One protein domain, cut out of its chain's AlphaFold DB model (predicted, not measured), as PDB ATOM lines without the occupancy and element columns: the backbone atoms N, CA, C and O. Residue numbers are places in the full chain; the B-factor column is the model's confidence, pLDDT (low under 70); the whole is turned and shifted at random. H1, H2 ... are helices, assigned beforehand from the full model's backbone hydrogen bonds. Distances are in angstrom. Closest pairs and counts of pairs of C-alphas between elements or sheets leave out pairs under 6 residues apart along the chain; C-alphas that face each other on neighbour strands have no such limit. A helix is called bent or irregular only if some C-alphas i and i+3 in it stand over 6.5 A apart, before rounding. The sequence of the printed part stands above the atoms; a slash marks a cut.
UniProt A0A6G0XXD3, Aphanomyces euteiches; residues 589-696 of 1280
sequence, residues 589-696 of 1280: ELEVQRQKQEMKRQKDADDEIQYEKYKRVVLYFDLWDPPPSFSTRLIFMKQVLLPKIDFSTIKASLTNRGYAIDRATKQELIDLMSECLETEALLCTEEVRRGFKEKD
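AT A GLANCE: This is residues 589 to 696 of the 1280 residues of a protein of Aphanomyces euteiches (UniProt A0A6G0XXD3). One long helix, H1, forms a handle whose first part, residues 589 to 603, sticks out alone, and the four shorter helices gather round its other end as a head. In that head H2 lies alongside the later part of H1, running the same way, H4 crosses H1 at nearly a right angle close to its last residues, H3 packs on the first half of H4, and H5 folds back after H4. The printed part has 108 residues, with five named helices in the order H1, H2, H3, H4, H5 and no named strand; its class is all helix. The whole is loose, with a radius of gyration of the C-alphas of 16.9 A, and spans 58 by 29 by 29 A, the length being made by the arm of H1.

IN THESE COORDINATES: H1 covers residues 589 to 620, 47.3 A from first to last C-alpha, and begins with C-alpha 589 at (-25.389, 81.583, -13.536). H2 covers residues 633 to 644 and measures 16.1 A; it is irregular, but only just, with C-alphas 639 and 642 6.7 A apart. H3 covers residues 647 to 656 and measures 14.5 A. H4 covers residues 666 to 683, 25.6 A long, with C-alpha 666 at (6.584, 84.554, 16.194). H5 covers residues 686 to 696, 15.4 A long, and ends with C-alpha 696 at (12.493, 99.956, 23.651).

HOW THE PARTS SIT: H1 touches H2 with residues 607 to 618 alone, at a shallow tilt of 27 degrees, the same way; their closest C-alphas, those of Tyr 611 and Leu 634, are 5.6 A apart. H1, with residues 613 to 617 alone, touches residues 670 to 677 of H4, about perpendicular at 82 degrees; the closest C-alphas are those of Lys 613 and Ser 674, 5.5 A apart. H2 and H4 are near each other, with 6 pairs of C-alphas within 10 A. H3 touches H4, within residues 666 to 673 of H4, at a steep tilt of 38 degrees, only just beyond shallow, the same way; their closest C-alphas, Phe 647 and Lys 666, are 5.9 A apart. H5 only just touches H3, with 3 pairs of C-alphas within 8 A, the closest being Ser 653 and Asp 696 at 6.0 A. H4 and H5 are close but not clearly touching. The helix packing is mostly crossed: of 4 touching pairs, 1 is at a shallow tilt. Every O i to N i+4 pair is within hydrogen-bond range in H3, H4 and H5, against 27 of 28 in H1 and 5 of 8 in H2.

THE WHOLE: The C-alphas farthest apart, those of Glu 589 and Lys 695, are 58.7 A apart. Without the stretches that stand free, residues 589 to 603 and 682 to 687, the body spans 36 by 29 by 23 A. The printed part has no cut; the link from H1 to H2, residues 621 to 632, is long. Mean pLDDT of the printed part is 79.9, and residues 589 to 597 and 662 are under 70.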
ATOM      1  N   GLU A 589     -26.760  81.395 -13.060       46.69
ATOM      2  CA  GLU A 589     -25.389  81.583 -13.536       46.69
ATOM      3  C   GLU A 589     -24.882  83.010 -13.268       46.69
ATOM      4  O   GLU A 589     -23.760  83.178 -12.789       46.69
ATOM      5  N   LEU A 590     -25.736  84.029 -13.458       60.22
ATOM      6  CA  LEU A 590     -25.464  85.407 -13.024       60.22
ATOM      7  C   LEU A 590     -25.257  85.497 -11.510       60.22
ATOM      8  O   LEU A 590     -24.346  86.189 -11.062       60.22
ATOM      9  N   GLU A 591     -26.062  84.784 -10.721       60.12
ATOM     10  CA  GLU A 591     -25.938  84.787  -9.263       60.12
ATOM     11  C   GLU A 591     -24.643  84.104  -8.799       60.12
ATOM     12  O   GLU A 591     -23.939  84.639  -7.945       60.12
ATOM     13  N   VAL A 592     -24.259  82.983  -9.415       58.06
ATOM     14  CA  VAL A 592     -22.984  82.299  -9.128       58.06
ATOM     15  C   VAL A 592     -21.785  83.174  -9.507       58.06
ATOM     16  O   VAL A 592     -20.805  83.237  -8.763       58.06
ATOM     17  N   GLN A 593     -21.841  83.875 -10.643       57.75
ATOM     18  CA  GLN A 593     -20.782  84.810 -11.034       57.75
ATOM     19  C   GLN A 593     -20.691  86.003 -10.077       57.75
ATOM     20  O   GLN A 593     -19.585  86.382  -9.687       57.75
ATOM     21  N   ARG A 594     -21.837  86.545  -9.649       66.81
ATOM     22  CA  ARG A 594     -21.914  87.626  -8.661       66.81
ATOM     23  C   ARG A 594     -21.298  87.200  -7.328       66.81
ATOM     24  O   ARG A 594     -20.428  87.901  -6.822       66.81
ATOM     25  N   GLN A 595     -21.636  86.009  -6.834       65.12
ATOM     26  CA  GLN A 595     -21.057  85.447  -5.609       65.12
ATOM     27  C   GLN A 595     -19.543  85.230  -5.714       65.12
ATOM     28  O   GLN A 595     -18.813  85.546  -4.779       65.12
ATOM     29  N   LYS A 596     -19.036  84.742  -6.855       65.38
ATOM     30  CA  LYS A 596     -17.585  84.594  -7.072       65.38
ATOM     31  C   LYS A 596     -16.857  85.937  -7.068       65.38
ATOM     32  O   LYS A 596     -15.776  86.037  -6.491       65.38
ATOM     33  N   GLN A 597     -17.430  86.964  -7.697       69.50
ATOM     34  CA  GLN A 597     -16.859  88.313  -7.678       69.50
ATOM     35  C   GLN A 597     -16.892  88.923  -6.276       69.50
ATOM     36  O   GLN A 597     -15.934  89.579  -5.877       69.50
ATOM     37  N   GLU A 598     -17.960  88.682  -5.521       73.94
ATOM     38  CA  GLU A 598     -18.107  89.180  -4.158       73.94
ATOM     39  C   GLU A 598     -17.126  88.493  -3.199       73.94
ATOM     40  O   GLU A 598     -16.405  89.191  -2.491       73.94
ATOM     41  N   MET A 599     -16.961  87.165  -3.283       70.25
ATOM     42  CA  MET A 599     -15.920  86.447  -2.532       70.25
ATOM     43  C   MET A 599     -14.510  86.920  -2.888       70.25
ATOM     44  O   MET A 599     -13.670  87.059  -2.002       70.25
ATOM     45  N   LYS A 600     -14.238  87.196  -4.171       72.31
ATOM     46  CA  LYS A 600     -12.940  87.742  -4.587       72.31
ATOM     47  C   LYS A 600     -12.702  89.128  -3.984       72.31
ATOM     48  O   LYS A 600     -11.648  89.351  -3.407       72.31
ATOM     49  N   ARG A 601     -13.692  90.027  -4.049       74.06
ATOM     50  CA  ARG A 601     -13.603  91.361  -3.428       74.06
ATOM     51  C   ARG A 601     -13.394  91.282  -1.918       74.06
ATOM     52  O   ARG A 601     -12.666  92.105  -1.377       74.06
ATOM     53  N   GLN A 602     -14.037  90.325  -1.256       77.44
ATOM     54  CA  GLN A 602     -13.914  90.132   0.185       77.44
ATOM     55  C   GLN A 602     -12.510  89.639   0.554       77.44
ATOM     56  O   GLN A 602     -11.873  90.231   1.416       77.44
ATOM     57  N   LYS A 603     -11.978  88.661  -0.192       77.50
ATOM     58  CA  LYS A 603     -10.595  88.195  -0.039       77.50
ATOM     59  C   LYS A 603      -9.573  89.311  -0.278       77.50
ATOM     60  O   LYS A 603      -8.671  89.486   0.531       77.50
ATOM     61  N   ASP A 604      -9.736  90.084  -1.352       78.06
ATOM     62  CA  ASP A 604      -8.827  91.189  -1.677       78.06
ATOM     63  C   ASP A 604      -8.836  92.269  -0.569       78.06
ATOM     64  O   ASP A 604      -7.789  92.835  -0.251       78.06
ATOM     65  N   ALA A 605      -9.997  92.524   0.053       80.81
ATOM     66  CA  ALA A 605     -10.129  93.441   1.186       80.81
ATOM     67  C   ALA A 605      -9.482  92.891   2.472       80.81
ATOM     68  O   ALA A 605      -8.798  93.633   3.178       80.81
ATOM     69  N   ASP A 606      -9.650  91.598   2.762       81.94
ATOM     70  CA  ASP A 606      -9.025  90.943   3.917       81.94
ATOM     71  C   ASP A 606      -7.490  90.928   3.792       81.94
ATOM     72  O   ASP A 606      -6.778  91.245   4.752       81.94
ATOM     73  N   ASP A 607      -6.969  90.647   2.594       84.25
ATOM     74  CA  ASP A 607      -5.533  90.676   2.292       84.25
ATOM     75  C   ASP A 607      -4.951  92.097   2.434       84.25
ATOM     76  O   ASP A 607      -3.816  92.275   2.891       84.25
ATOM     77  N   GLU A 608      -5.725  93.132   2.090       84.94
ATOM     78  CA  GLU A 608      -5.334  94.534   2.267       84.94
ATOM     79  C   GLU A 608      -5.275  94.945   3.744       84.94
ATOM     80  O   GLU A 608      -4.301  95.579   4.165       84.94
ATOM     81  N   ILE A 609      -6.248  94.510   4.550       84.50
ATOM     82  CA  ILE A 609      -6.245  94.722   6.004       84.50
ATOM     83  C   ILE A 609      -5.026  94.040   6.642       84.50
ATOM     84  O   ILE A 609      -4.331  94.658   7.453       84.50
ATOM     85  N   GLN A 610      -4.723  92.791   6.268       85.06
ATOM     86  CA  GLN A 610      -3.545  92.084   6.788       85.06
ATOM     87  C   GLN A 610      -2.232  92.769   6.397       85.06
ATOM     88  O   GLN A 610      -1.321  92.886   7.219       85.06
ATOM     89  N   TYR A 611      -2.126  93.250   5.159       88.06
ATOM     90  CA  TYR A 611      -0.931  93.944   4.691       88.06
ATOM     91  C   TYR A 611      -0.644  95.220   5.497       88.06
ATOM     92  O   TYR A 611       0.494  95.434   5.923       88.06
ATOM     93  N   GLU A 612      -1.662  96.045   5.762       85.69
ATOM     94  CA  GLU A 612      -1.490  97.267   6.561       85.69
ATOM     95  C   GLU A 612      -1.124  96.966   8.024       85.69
ATOM     96  O   GLU A 612      -0.312  97.691   8.608       85.69
ATOM     97  N   LYS A 613      -1.619  95.861   8.605       86.25
ATOM     98  CA  LYS A 613      -1.181  95.402   9.937       86.25
ATOM     99  C   LYS A 613       0.320  95.101   9.973       86.25
ATOM    100  O   LYS A 613       1.029  95.631  10.830       86.25
ATOM    101  N   TYR A 614       0.829  94.311   9.027       89.25
ATOM    102  CA  TYR A 614       2.252  93.945   8.998       89.25
ATOM    103  C   TYR A 614       3.167  95.120   8.679       89.25
ATOM    104  O   TYR A 614       4.215  95.282   9.308       89.25
ATOM    105  N   LYS A 615       2.742  95.996   7.769       87.94
ATOM    106  CA  LYS A 615       3.475  97.212   7.414       87.94
ATOM    107  C   LYS A 615       3.750  98.107   8.626       87.94
ATOM    108  O   LYS A 615       4.858  98.620   8.754       87.94
ATOM    109  N   ARG A 616       2.791  98.254   9.549       86.50
ATOM    110  CA  ARG A 616       2.985  99.034  10.788       86.50
ATOM    111  C   ARG A 616       4.087  98.461  11.680       86.50
ATOM    112  O   ARG A 616       4.886  99.227  12.211       86.50
ATOM    113  N   VAL A 617       4.154  97.136  11.814       88.75
ATOM    114  CA  VAL A 617       5.182  96.459  12.625       88.75
ATOM    115  C   VAL A 617       6.565  96.631  12.000       88.75
ATOM    116  O   VAL A 617       7.510  96.995  12.694       88.75
ATOM    117  N   VAL A 618       6.682  96.434  10.685       88.44
ATOM    118  CA  VAL A 618       7.958  96.577   9.965       88.44
ATOM    119  C   VAL A 618       8.484  98.016  10.029       88.44
ATOM    120  O   VAL A 618       9.671  98.227  10.279       88.44
ATOM    121  N   LEU A 619       7.604  99.012   9.865       86.12
ATOM    122  CA  LEU A 619       7.965 100.429   9.986       86.12
ATOM    123  C   LEU A 619       8.423 100.801  11.401       86.12
ATOM    124  O   LEU A 619       9.298 101.645  11.554       86.12
ATOM    125  N   TYR A 620       7.860 100.182  12.443       86.44
ATOM    126  CA  TYR A 620       8.251 100.470  13.824       86.44
ATOM    127  C   TYR A 620       9.721 100.115  14.103       86.44
ATOM    128  O   TYR A 620      10.414 100.880  14.778       86.44
ATOM    129  N   PHE A 621      10.193  98.998  13.539       85.31
ATOM    130  CA  PHE A 621      11.567  98.502  13.676       85.31
ATOM    131  C   PHE A 621      12.533  99.014  12.593       85.31
ATOM    132  O   PHE A 621      13.652  98.522  12.510       85.31
ATOM    133  N   ASP A 622      12.126 100.001  11.785       82.75
ATOM    134  CA  ASP A 622      12.956 100.644  10.755       82.75
ATOM    135  C   ASP A 622      13.531  99.662   9.698       82.75
ATOM    136  O   ASP A 622      14.610  99.880   9.152       82.75
ATOM    137  N   LEU A 623      12.793  98.589   9.375       83.31
ATOM    138  CA  LEU A 623      13.186  97.520   8.431       83.31
ATOM    139  C   LEU A 623      12.374  97.543   7.118       83.31
ATOM    140  O   LEU A 623      12.110  96.504   6.510       83.31
ATOM    141  N   TRP A 624      11.901  98.721   6.709       84.62
ATOM    142  CA  TRP A 624      10.966  98.872   5.594       84.62
ATOM    143  C   TRP A 624      11.649  98.930   4.223       84.62
ATOM    144  O   TRP A 624      12.360  99.890   3.935       84.62
ATOM    145  N   ASP A 625      11.289  97.982   3.350       82.56
ATOM    146  CA  ASP A 625      11.563  98.010   1.910       82.56
ATOM    147  C   ASP A 625      10.233  97.914   1.125       82.56
ATOM    148  O   ASP A 625       9.382  97.079   1.457       82.56
ATOM    149  N   PRO A 626       9.999  98.742   0.087       80.62
ATOM    150  CA  PRO A 626       8.751  98.707  -0.675       80.62
ATOM    151  C   PRO A 626       8.619  97.400  -1.484       80.62
ATOM    152  O   PRO A 626       9.569  97.010  -2.166       80.62
ATOM    153  N   PRO A 627       7.455  96.718  -1.462       82.25
ATOM    154  CA  PRO A 627       7.267  95.480  -2.212       82.25
ATOM    155  C   PRO A 627       7.232  95.720  -3.734       82.25
ATOM    156  O   PRO A 627       6.739  96.758  -4.180       82.25
ATOM    157  N   PRO A 628       7.671  94.738  -4.547       77.06
ATOM    158  CA  PRO A 628       7.829  94.895  -5.996       77.06
ATOM    159  C   PRO A 628       6.508  94.947  -6.785       77.06
ATOM    160  O   PRO A 628       6.478  95.484  -7.889       77.06
ATOM    161  N   SER A 629       5.405  94.394  -6.261       83.12
ATOM    162  CA  SER A 629       4.087  94.424  -6.914       83.12
ATOM    163  C   SER A 629       2.938  94.301  -5.908       83.12
ATOM    164  O   SER A 629       3.086  93.706  -4.839       83.12
ATOM    165  N   PHE A 630       1.762  94.832  -6.266       77.00
ATOM    166  CA  PHE A 630       0.544  94.766  -5.449       77.00
ATOM    167  C   PHE A 630       0.110  93.316  -5.196       77.00
ATOM    168  O   PHE A 630      -0.271  92.989  -4.076       77.00
ATOM    169  N   SER A 631       0.215  92.439  -6.196       74.56
ATOM    170  CA  SER A 631      -0.239  91.043  -6.097       74.56
ATOM    171  C   SER A 631       0.653  90.175  -5.204       74.56
ATOM    172  O   SER A 631       0.183  89.194  -4.640       74.56
ATOM    173  N   THR A 632       1.930  90.537  -5.043       82.25
ATOM    174  CA  THR A 632       2.916  89.773  -4.253       82.25
ATOM    175  C   THR A 632       3.259  90.433  -2.915       82.25
ATOM    176  O   THR A 632       4.062  89.903  -2.148       82.25
ATOM    177  N   ARG A 633       2.625  91.569  -2.585       85.62
ATOM    178  CA  ARG A 633       2.975  92.397  -1.420       85.62
ATOM    179  C   ARG A 633       2.868  91.675  -0.076       85.62
ATOM    180  O   ARG A 633       3.740  91.842   0.770       85.62
ATOM    181  N   LEU A 634       1.822  90.869   0.125       85.50
ATOM    182  CA  LEU A 634       1.601  90.165   1.392       85.50
ATOM    183  C   LEU A 634       2.613  89.026   1.574       85.50
ATOM    184  O   LEU A 634       3.124  88.821   2.673       85.50
ATOM    185  N   ILE A 635       2.940  88.336   0.479       85.19
ATOM    186  CA  ILE A 635       3.949  87.273   0.447       85.19
ATOM    187  C   ILE A 635       5.326  87.866   0.759       85.19
ATOM    188  O   ILE A 635       6.006  87.377   1.657       85.19
ATOM    189  N   PHE A 636       5.689  88.979   0.114       87.94
ATOM    190  CA  PHE A 636       6.948  89.679   0.369       87.94
ATOM    191  C   PHE A 636       7.074  90.142   1.832       87.94
ATOM    192  O   PHE A 636       8.118  89.947   2.454       87.94
ATOM    193  N   MET A 637       5.996  90.672   2.430       86.69
ATOM    194  CA  MET A 637       5.991  91.009   3.861       86.69
ATOM    195  C   MET A 637       6.247  89.783   4.746       86.69
ATOM    196  O   MET A 637       7.095  89.849   5.637       86.69
ATOM    197  N   LYS A 638       5.545  88.668   4.500       84.00
ATOM    198  CA  LYS A 638       5.637  87.450   5.323       84.00
ATOM    199  C   LYS A 638       6.970  86.717   5.179       84.00
ATOM    200  O   LYS A 638       7.490  86.231   6.175       84.00
ATOM    201  N   GLN A 639       7.511  86.637   3.966       84.25
ATOM    202  CA  GLN A 639       8.685  85.812   3.670       84.25
ATOM    203  C   GLN A 639      10.009  86.577   3.736       84.25
ATOM    204  O   GLN A 639      11.036  85.959   3.993       84.25
ATOM    205  N   VAL A 640      10.011  87.901   3.528       86.38
ATOM    206  CA  VAL A 640      11.261  88.677   3.429       86.38
ATOM    207  C   VAL A 640      11.436  89.656   4.586       86.38
ATOM    208  O   VAL A 640      12.504  89.682   5.191       86.38
ATOM    209  N   LEU A 641      10.421  90.461   4.924       87.38
ATOM    210  CA  LEU A 641      10.591  91.535   5.920       87.38
ATOM    211  C   LEU A 641      10.328  91.096   7.361       87.38
ATOM    212  O   LEU A 641      11.148  91.363   8.235       87.38
ATOM    213  N   LEU A 642       9.220  90.402   7.627       86.25
ATOM    214  CA  LEU A 642       8.902  89.931   8.981       86.25
ATOM    215  C   LEU A 642       9.943  88.948   9.558       86.25
ATOM    216  O   LEU A 642      10.217  89.021  10.761       86.25
ATOM    217  N   PRO A 643      10.589  88.066   8.765       87.25
ATOM    218  CA  PRO A 643      11.628  87.183   9.282       87.25
ATOM    219  C   PRO A 643      12.875  87.918   9.779       87.25
ATOM    220  O   PRO A 643      13.450  87.457  10.764       87.25
ATOM    221  N   LYS A 644      13.227  89.075   9.187       84.56
ATOM    222  CA  LYS A 644      14.366  89.918   9.613       84.56
ATOM    223  C   LYS A 644      14.213  90.473  11.036       84.56
ATOM    224  O   LYS A 644      15.197  90.914  11.618       84.56
ATOM    225  N   ILE A 645      13.000  90.482  11.597       84.88
ATOM    226  CA  ILE A 645      12.751  90.957  12.962       84.88
ATOM    227  C   ILE A 645      12.966  89.803  13.944       84.88
ATOM    228  O   ILE A 645      12.283  88.783  13.861       84.88
ATOM    229  N   ASP A 646      13.869  89.952  14.909       82.44
ATOM    230  CA  ASP A 646      14.143  88.903  15.895       82.44
ATOM    231  C   ASP A 646      12.978  88.679  16.874       82.44
ATOM    232  O   ASP A 646      12.369  89.614  17.399       82.44
ATOM    233  N   PHE A 647      12.696  87.407  17.179       84.12
ATOM    234  CA  PHE A 647      11.608  87.000  18.079       84.12
ATOM    235  C   PHE A 647      11.749  87.591  19.493       84.12
ATOM    236  O   PHE A 647      10.771  88.058  20.078       84.12
ATOM    237  N   SER A 648      12.972  87.605  20.036       80.31
ATOM    238  CA  SER A 648      13.270  88.167  21.361       80.31
ATOM    239  C   SER A 648      12.958  89.657  21.437       80.31
ATOM    240  O   SER A 648      12.454  90.127  22.454       80.31
ATOM    241  N   THR A 649      13.202  90.379  20.347       82.38
ATOM    242  CA  THR A 649      13.032  91.829  20.261       82.38
ATOM    243  C   THR A 649      11.557  92.221  20.302       82.38
ATOM    244  O   THR A 649      11.175  93.113  21.061       82.38
ATOM    245  N   ILE A 650      10.703  91.502  19.564       85.12
ATOM    246  CA  ILE A 650       9.245  91.701  19.607       85.12
ATOM    247  C   ILE A 650       8.701  91.311  20.987       85.12
ATOM    248  O   ILE A 650       7.910  92.046  21.580       85.12
ATOM    249  N   LYS A 651       9.167  90.184  21.543       84.38
ATOM    250  CA  LYS A 651       8.743  89.714  22.868       84.38
ATOM    251  C   LYS A 651       9.092  90.714  23.975       84.38
ATOM    252  O   LYS A 651       8.245  90.977  24.828       84.38
ATOM    253  N   ALA A 652      10.294  91.292  23.962       80.75
ATOM    254  CA  ALA A 652      10.710  92.309  24.928       80.75
ATOM    255  C   ALA A 652       9.837  93.572  24.823       80.75
ATOM    256  O   ALA A 652       9.296  94.036  25.824       80.75
ATOM    257  N   SER A 653       9.616  94.055  23.597       83.75
ATOM    258  CA  SER A 653       8.786  95.227  23.294       83.75
ATOM    259  C   SER A 653       7.323  95.061  23.754       83.75
ATOM    260  O   SER A 653       6.736  95.979  24.334       83.75
ATOM    261  N   LEU A 654       6.746  93.865  23.596       83.81
ATOM    262  CA  LEU A 654       5.415  93.528  24.118       83.81
ATOM    263  C   LEU A 654       5.396  93.362  25.646       83.81
ATOM    264  O   LEU A 654       4.461  93.809  26.309       83.81
ATOM    265  N   THR A 655       6.442  92.776  26.229       82.50
ATOM    266  CA  THR A 655       6.551  92.621  27.691       82.50
ATOM    267  C   THR A 655       6.644  93.984  28.386       82.50
ATOM    268  O   THR A 655       6.023  94.188  29.427       82.50
ATOM    269  N   ASN A 656       7.327  94.958  27.777       75.00
ATOM    270  CA  ASN A 656       7.400  96.341  28.270       75.00
ATOM    271  C   ASN A 656       6.045  97.049  28.264       75.00
ATOM    272  O   ASN A 656       5.788  97.918  29.097       75.00
ATOM    273  N   ARG A 657       5.167  96.650  27.344       79.38
ATOM    274  CA  ARG A 657       3.775  97.105  27.272       79.38
ATOM    275  C   ARG A 657       2.853  96.346  28.232       79.38
ATOM    276  O   ARG A 657       1.667  96.649  28.295       79.38
ATOM    277  N   GLY A 658       3.393  95.407  29.013       74.62
ATOM    278  CA  GLY A 658       2.681  94.693  30.073       74.62
ATOM    279  C   GLY A 658       2.055  93.364  29.652       74.62
ATOM    280  O   GLY A 658       1.276  92.803  30.423       74.62
ATOM    281  N   TYR A 659       2.383  92.838  28.467       80.00
ATOM    282  CA  TYR A 659       1.920  91.518  28.034       80.00
ATOM    283  C   TYR A 659       2.771  90.406  28.664       80.00
ATOM    284  O   TYR A 659       3.990  90.374  28.508       80.00
ATOM    285  N   ALA A 660       2.129  89.472  29.369       77.56
ATOM    286  CA  ALA A 660       2.780  88.277  29.907       77.56
ATOM    287  C   ALA A 660       2.746  87.155  28.859       77.56
ATOM    288  O   ALA A 660       1.675  86.667  28.504       77.56
ATOM    289  N   ILE A 661       3.915  86.776  28.336       78.75
ATOM    290  CA  ILE A 661       4.038  85.890  27.170       78.75
ATOM    291  C   ILE A 661       4.906  84.676  27.529       78.75
ATOM    292  O   ILE A 661       6.139  84.739  27.473       78.75
ATOM    293  N   ASP A 662       4.264  83.556  27.862       66.62
ATOM    294  CA  ASP A 662       4.959  82.327  28.273       66.62
ATOM    295  C   ASP A 662       5.413  81.487  27.068       66.62
ATOM    296  O   ASP A 662       6.604  81.198  26.927       66.62
ATOM    297  N   ARG A 663       4.490  81.159  26.153       70.06
ATOM    298  CA  ARG A 663       4.741  80.448  24.885       70.06
ATOM    299  C   ARG A 663       3.826  81.021  23.805       70.06
ATOM    300  O   ARG A 663       2.623  80.809  23.869       70.06
ATOM    301  N   ALA A 664       4.392  81.759  22.859       78.12
ATOM    302  CA  ALA A 664       3.674  82.305  21.710       78.12
ATOM    303  C   ALA A 664       4.551  82.150  20.472       78.12
ATOM    304  O   ALA A 664       5.778  82.264  20.563       78.12
ATOM    305  N   THR A 665       3.930  81.882  19.332       85.44
ATOM    306  CA  THR A 665       4.630  81.801  18.048       85.44
ATOM    307  C   THR A 665       5.072  83.193  17.591       85.44
ATOM    308  O   THR A 665       4.502  84.212  17.986       85.44
ATOM    309  N   LYS A 666       6.099  83.270  16.735       83.12
ATOM    310  CA  LYS A 666       6.584  84.554  16.194       83.12
ATOM    311  C   LYS A 666       5.469  85.331  15.484       83.12
ATOM    312  O   LYS A 666       5.406  86.549  15.618       83.12
ATOM    313  N   GLN A 667       4.575  84.623  14.796       83.69
ATOM    314  CA  GLN A 667       3.441  85.216  14.094       83.69
ATOM    315  C   GLN A 667       2.411  85.816  15.060       83.69
ATOM    316  O   GLN A 667       2.013  86.962  14.877       83.69
ATOM    317  N   GLU A 668       2.062  85.105  16.137       84.31
ATOM    318  CA  GLU A 668       1.158  85.626  17.173       84.31
ATOM    319  C   GLU A 668       1.723  86.883  17.847       84.31
ATOM    320  O   GLU A 668       0.977  87.815  18.137       84.31
ATOM    321  N   LEU A 669       3.046  86.948  18.061       87.19
ATOM    322  CA  LEU A 669       3.697  88.158  18.575       87.19
ATOM    323  C   LEU A 669       3.616  89.329  17.597       87.19
ATOM    324  O   LEU A 669       3.409  90.461  18.022       87.19
ATOM    325  N   ILE A 670       3.784  89.076  16.299       87.62
ATOM    326  CA  ILE A 670       3.663  90.107  15.263       87.62
ATOM    327  C   ILE A 670       2.228  90.637  15.213       87.62
ATOM    328  O   ILE A 670       2.036  91.853  15.185       87.62
ATOM    329  N   ASP A 671       1.232  89.752  15.259       87.06
ATOM    330  CA  ASP A 671      -0.178  90.140  15.252       87.06
ATOM    331  C   ASP A 671      -0.526  90.955  16.514       87.06
ATOM    332  O   ASP A 671      -1.040  92.070  16.393       87.06
ATOM    333  N   LEU A 672      -0.130  90.489  17.707       87.56
ATOM    334  CA  LEU A 672      -0.289  91.225  18.971       87.56
ATOM    335  C   LEU A 672       0.401  92.594  18.939       87.56
ATOM    336  O   LEU A 672      -0.172  93.592  19.377       87.56
ATOM    337  N   MET A 673       1.621  92.665  18.403       88.19
ATOM    338  CA  MET A 673       2.361  93.921  18.270       88.19
ATOM    339  C   MET A 673       1.676  94.874  17.289       88.19
ATOM    340  O   MET A 673       1.603  96.072  17.555       88.19
ATOM    341  N   SER A 674       1.123  94.360  16.186       87.31
ATOM    342  CA  SER A 674       0.383  95.168  15.213       87.31
ATOM    343  C   SER A 674      -0.862  95.810  15.831       87.31
ATOM    344  O   SER A 674      -1.105  97.002  15.631       87.31
ATOM    345  N   GLU A 675      -1.595  95.056  16.653       85.75
ATOM    346  CA  GLU A 675      -2.777  95.541  17.365       85.75
ATOM    347  C   GLU A 675      -2.397  96.559  18.445       85.75
ATOM    348  O   GLU A 675      -3.045  97.599  18.573       85.75
ATOM    349  N   CYS A 676      -1.295  96.331  19.167       85.31
ATOM    350  CA  CYS A 676      -0.773  97.299  20.131       85.31
ATOM    351  C   CYS A 676      -0.431  98.632  19.458       85.31
ATOM    352  O   CYS A 676      -0.911  99.679  19.889       85.31
ATOM    353  N   LEU A 677       0.340  98.599  18.371       85.75
ATOM    354  CA  LEU A 677       0.728  99.801  17.633       85.75
ATOM    355  C   LEU A 677      -0.485 100.532  17.043       85.75
ATOM    356  O   LEU A 677      -0.508 101.760  17.022       85.75
ATOM    357  N   GLU A 678      -1.514  99.802  16.608       84.06
ATOM    358  CA  GLU A 678      -2.785 100.390  16.183       84.06
ATOM    359  C   GLU A 678      -3.498 101.115  17.331       84.06
ATOM    360  O   GLU A 678      -3.932 102.258  17.170       84.06
ATOM    361  N   THR A 679      -3.578 100.501  18.512       81.12
ATOM    362  CA  THR A 679      -4.187 101.155  19.680       81.12
ATOM    363  C   THR A 679      -3.390 102.374  20.150       81.12
ATOM    364  O   THR A 679      -3.982 103.411  20.448       81.12
ATOM    365  N   GLU A 680      -2.056 102.315  20.132       81.81
ATOM    366  CA  GLU A 680      -1.180 103.459  20.417       81.81
ATOM    367  C   GLU A 680      -1.359 104.581  19.388       81.81
ATOM    368  O   GLU A 680      -1.340 105.766  19.743       81.81
ATOM    369  N   ALA A 681      -1.568 104.215  18.117       78.19
ATOM    370  CA  ALA A 681      -1.850 105.146  17.032       78.19
ATOM    371  C   ALA A 681      -3.178 105.902  17.221       78.19
ATOM    372  O   ALA A 681      -3.301 107.050  16.790       78.19
ATOM    373  N   LEU A 682      -4.152 105.282  17.887       78.31
ATOM    374  CA  LEU A 682      -5.469 105.869  18.135       78.31
ATOM    375  C   LEU A 682      -5.550 106.640  19.460       78.31
ATOM    376  O   LEU A 682      -6.264 107.637  19.534       78.31
ATOM    377  N   LEU A 683      -4.843 106.189  20.502       74.56
ATOM    378  CA  LEU A 683      -5.052 106.661  21.878       74.56
ATOM    379  C   LEU A 683      -3.926 107.545  22.432       74.56
ATOM    380  O   LEU A 683      -4.173 108.337  23.341       74.56
ATOM    381  N   CYS A 684      -2.698 107.430  21.922       76.12
ATOM    382  CA  CYS A 684      -1.537 108.137  22.474       76.12
ATOM    383  C   CYS A 684      -1.109 109.327  21.602       76.12
ATOM    384  O   CYS A 684      -1.196 109.265  20.375       76.12
ATOM    385  N   THR A 685      -0.592 110.394  22.225       76.00
ATOM    386  CA  THR A 685       0.053 111.519  21.523       76.00
ATOM    387  C   THR A 685       1.410 111.098  20.940       76.00
ATOM    388  O   THR A 685       2.034 110.149  21.422       76.00
ATOM    389  N   GLU A 686       1.898 111.797  19.908       72.94
ATOM    390  CA  GLU A 686       3.175 111.449  19.253       72.94
ATOM    391  C   GLU A 686       4.373 111.440  20.215       72.94
ATOM    392  O   GLU A 686       5.271 110.609  20.090       72.94
ATOM    393  N   GLU A 687       4.357 112.305  21.230       73.44
ATOM    394  CA  GLU A 687       5.392 112.358  22.266       73.44
ATOM    395  C   GLU A 687       5.467 111.061  23.081       73.44
ATOM    396  O   GLU A 687       6.559 110.571  23.372       73.44
ATOM    397  N   VAL A 688       4.315 110.460  23.395       73.12
ATOM    398  CA  VAL A 688       4.230 109.197  24.141       73.12
ATOM    399  C   VAL A 688       4.719 108.028  23.282       73.12
ATOM    400  O   VAL A 688       5.450 107.173  23.779       73.12
ATOM    401  N   ARG A 689       4.406 108.017  21.978       72.50
ATOM    402  CA  ARG A 689       4.900 106.986  21.042       72.50
ATOM    403  C   ARG A 689       6.409 107.049  20.863       72.50
ATOM    404  O   ARG A 689       7.080 106.018  20.910       72.50
ATOM    405  N   ARG A 690       6.955 108.260  20.717       75.12
ATOM    406  CA  ARG A 690       8.404 108.474  20.691       75.12
ATOM    407  C   ARG A 690       9.043 108.001  21.997       75.12
ATOM    408  O   ARG A 690      10.055 107.314  21.948       75.12
ATOM    409  N   GLY A 691       8.399 108.255  23.137       77.00
ATOM    410  CA  GLY A 691       8.825 107.741  24.439       77.00
ATOM    411  C   GLY A 691       8.848 106.208  24.531       77.00
ATOM    412  O   GLY A 691       9.788 105.655  25.097       77.00
ATOM    413  N   PHE A 692       7.866 105.498  23.961       76.62
ATOM    414  CA  PHE A 692       7.893 104.029  23.891       76.62
ATOM    415  C   PHE A 692       9.020 103.510  22.991       76.62
ATOM    416  O   PHE A 692       9.727 102.586  23.388       76.62
ATOM    417  N   LYS A 693       9.245 104.134  21.825       79.06
ATOM    418  CA  LYS A 693      10.350 103.767  20.917       79.06
ATOM    419  C   LYS A 693      11.725 104.036  21.548       79.06
ATOM    420  O   LYS A 693      12.605 103.184  21.477       79.06
ATOM    421  N   GLU A 694      11.897 105.168  22.234       77.69
ATOM    422  CA  GLU A 694      13.117 105.487  22.994       77.69
ATOM    423  C   GLU A 694      13.346 104.493  24.148       77.69
ATOM    424  O   GLU A 694      14.473 104.042  24.357       77.69
ATOM    425  N   LYS A 695      12.289 104.084  24.867       77.44
ATOM    426  CA  LYS A 695      12.377 103.057  25.920       77.44
ATOM    427  C   LYS A 695      12.764 101.686  25.372       77.44
ATOM    428  O   LYS A 695      13.646 101.052  25.944       77.44
ATOM    429  N   ASP A 696      12.158 101.243  24.273       77.69
ATOM    430  CA  ASP A 696      12.493  99.956  23.651       77.69
ATOM    431  C   ASP A 696      13.933  99.946  23.116       77.69
ATOM    432  O   ASP A 696      14.644  98.955  23.286       77.69
TER     433      ASP A 696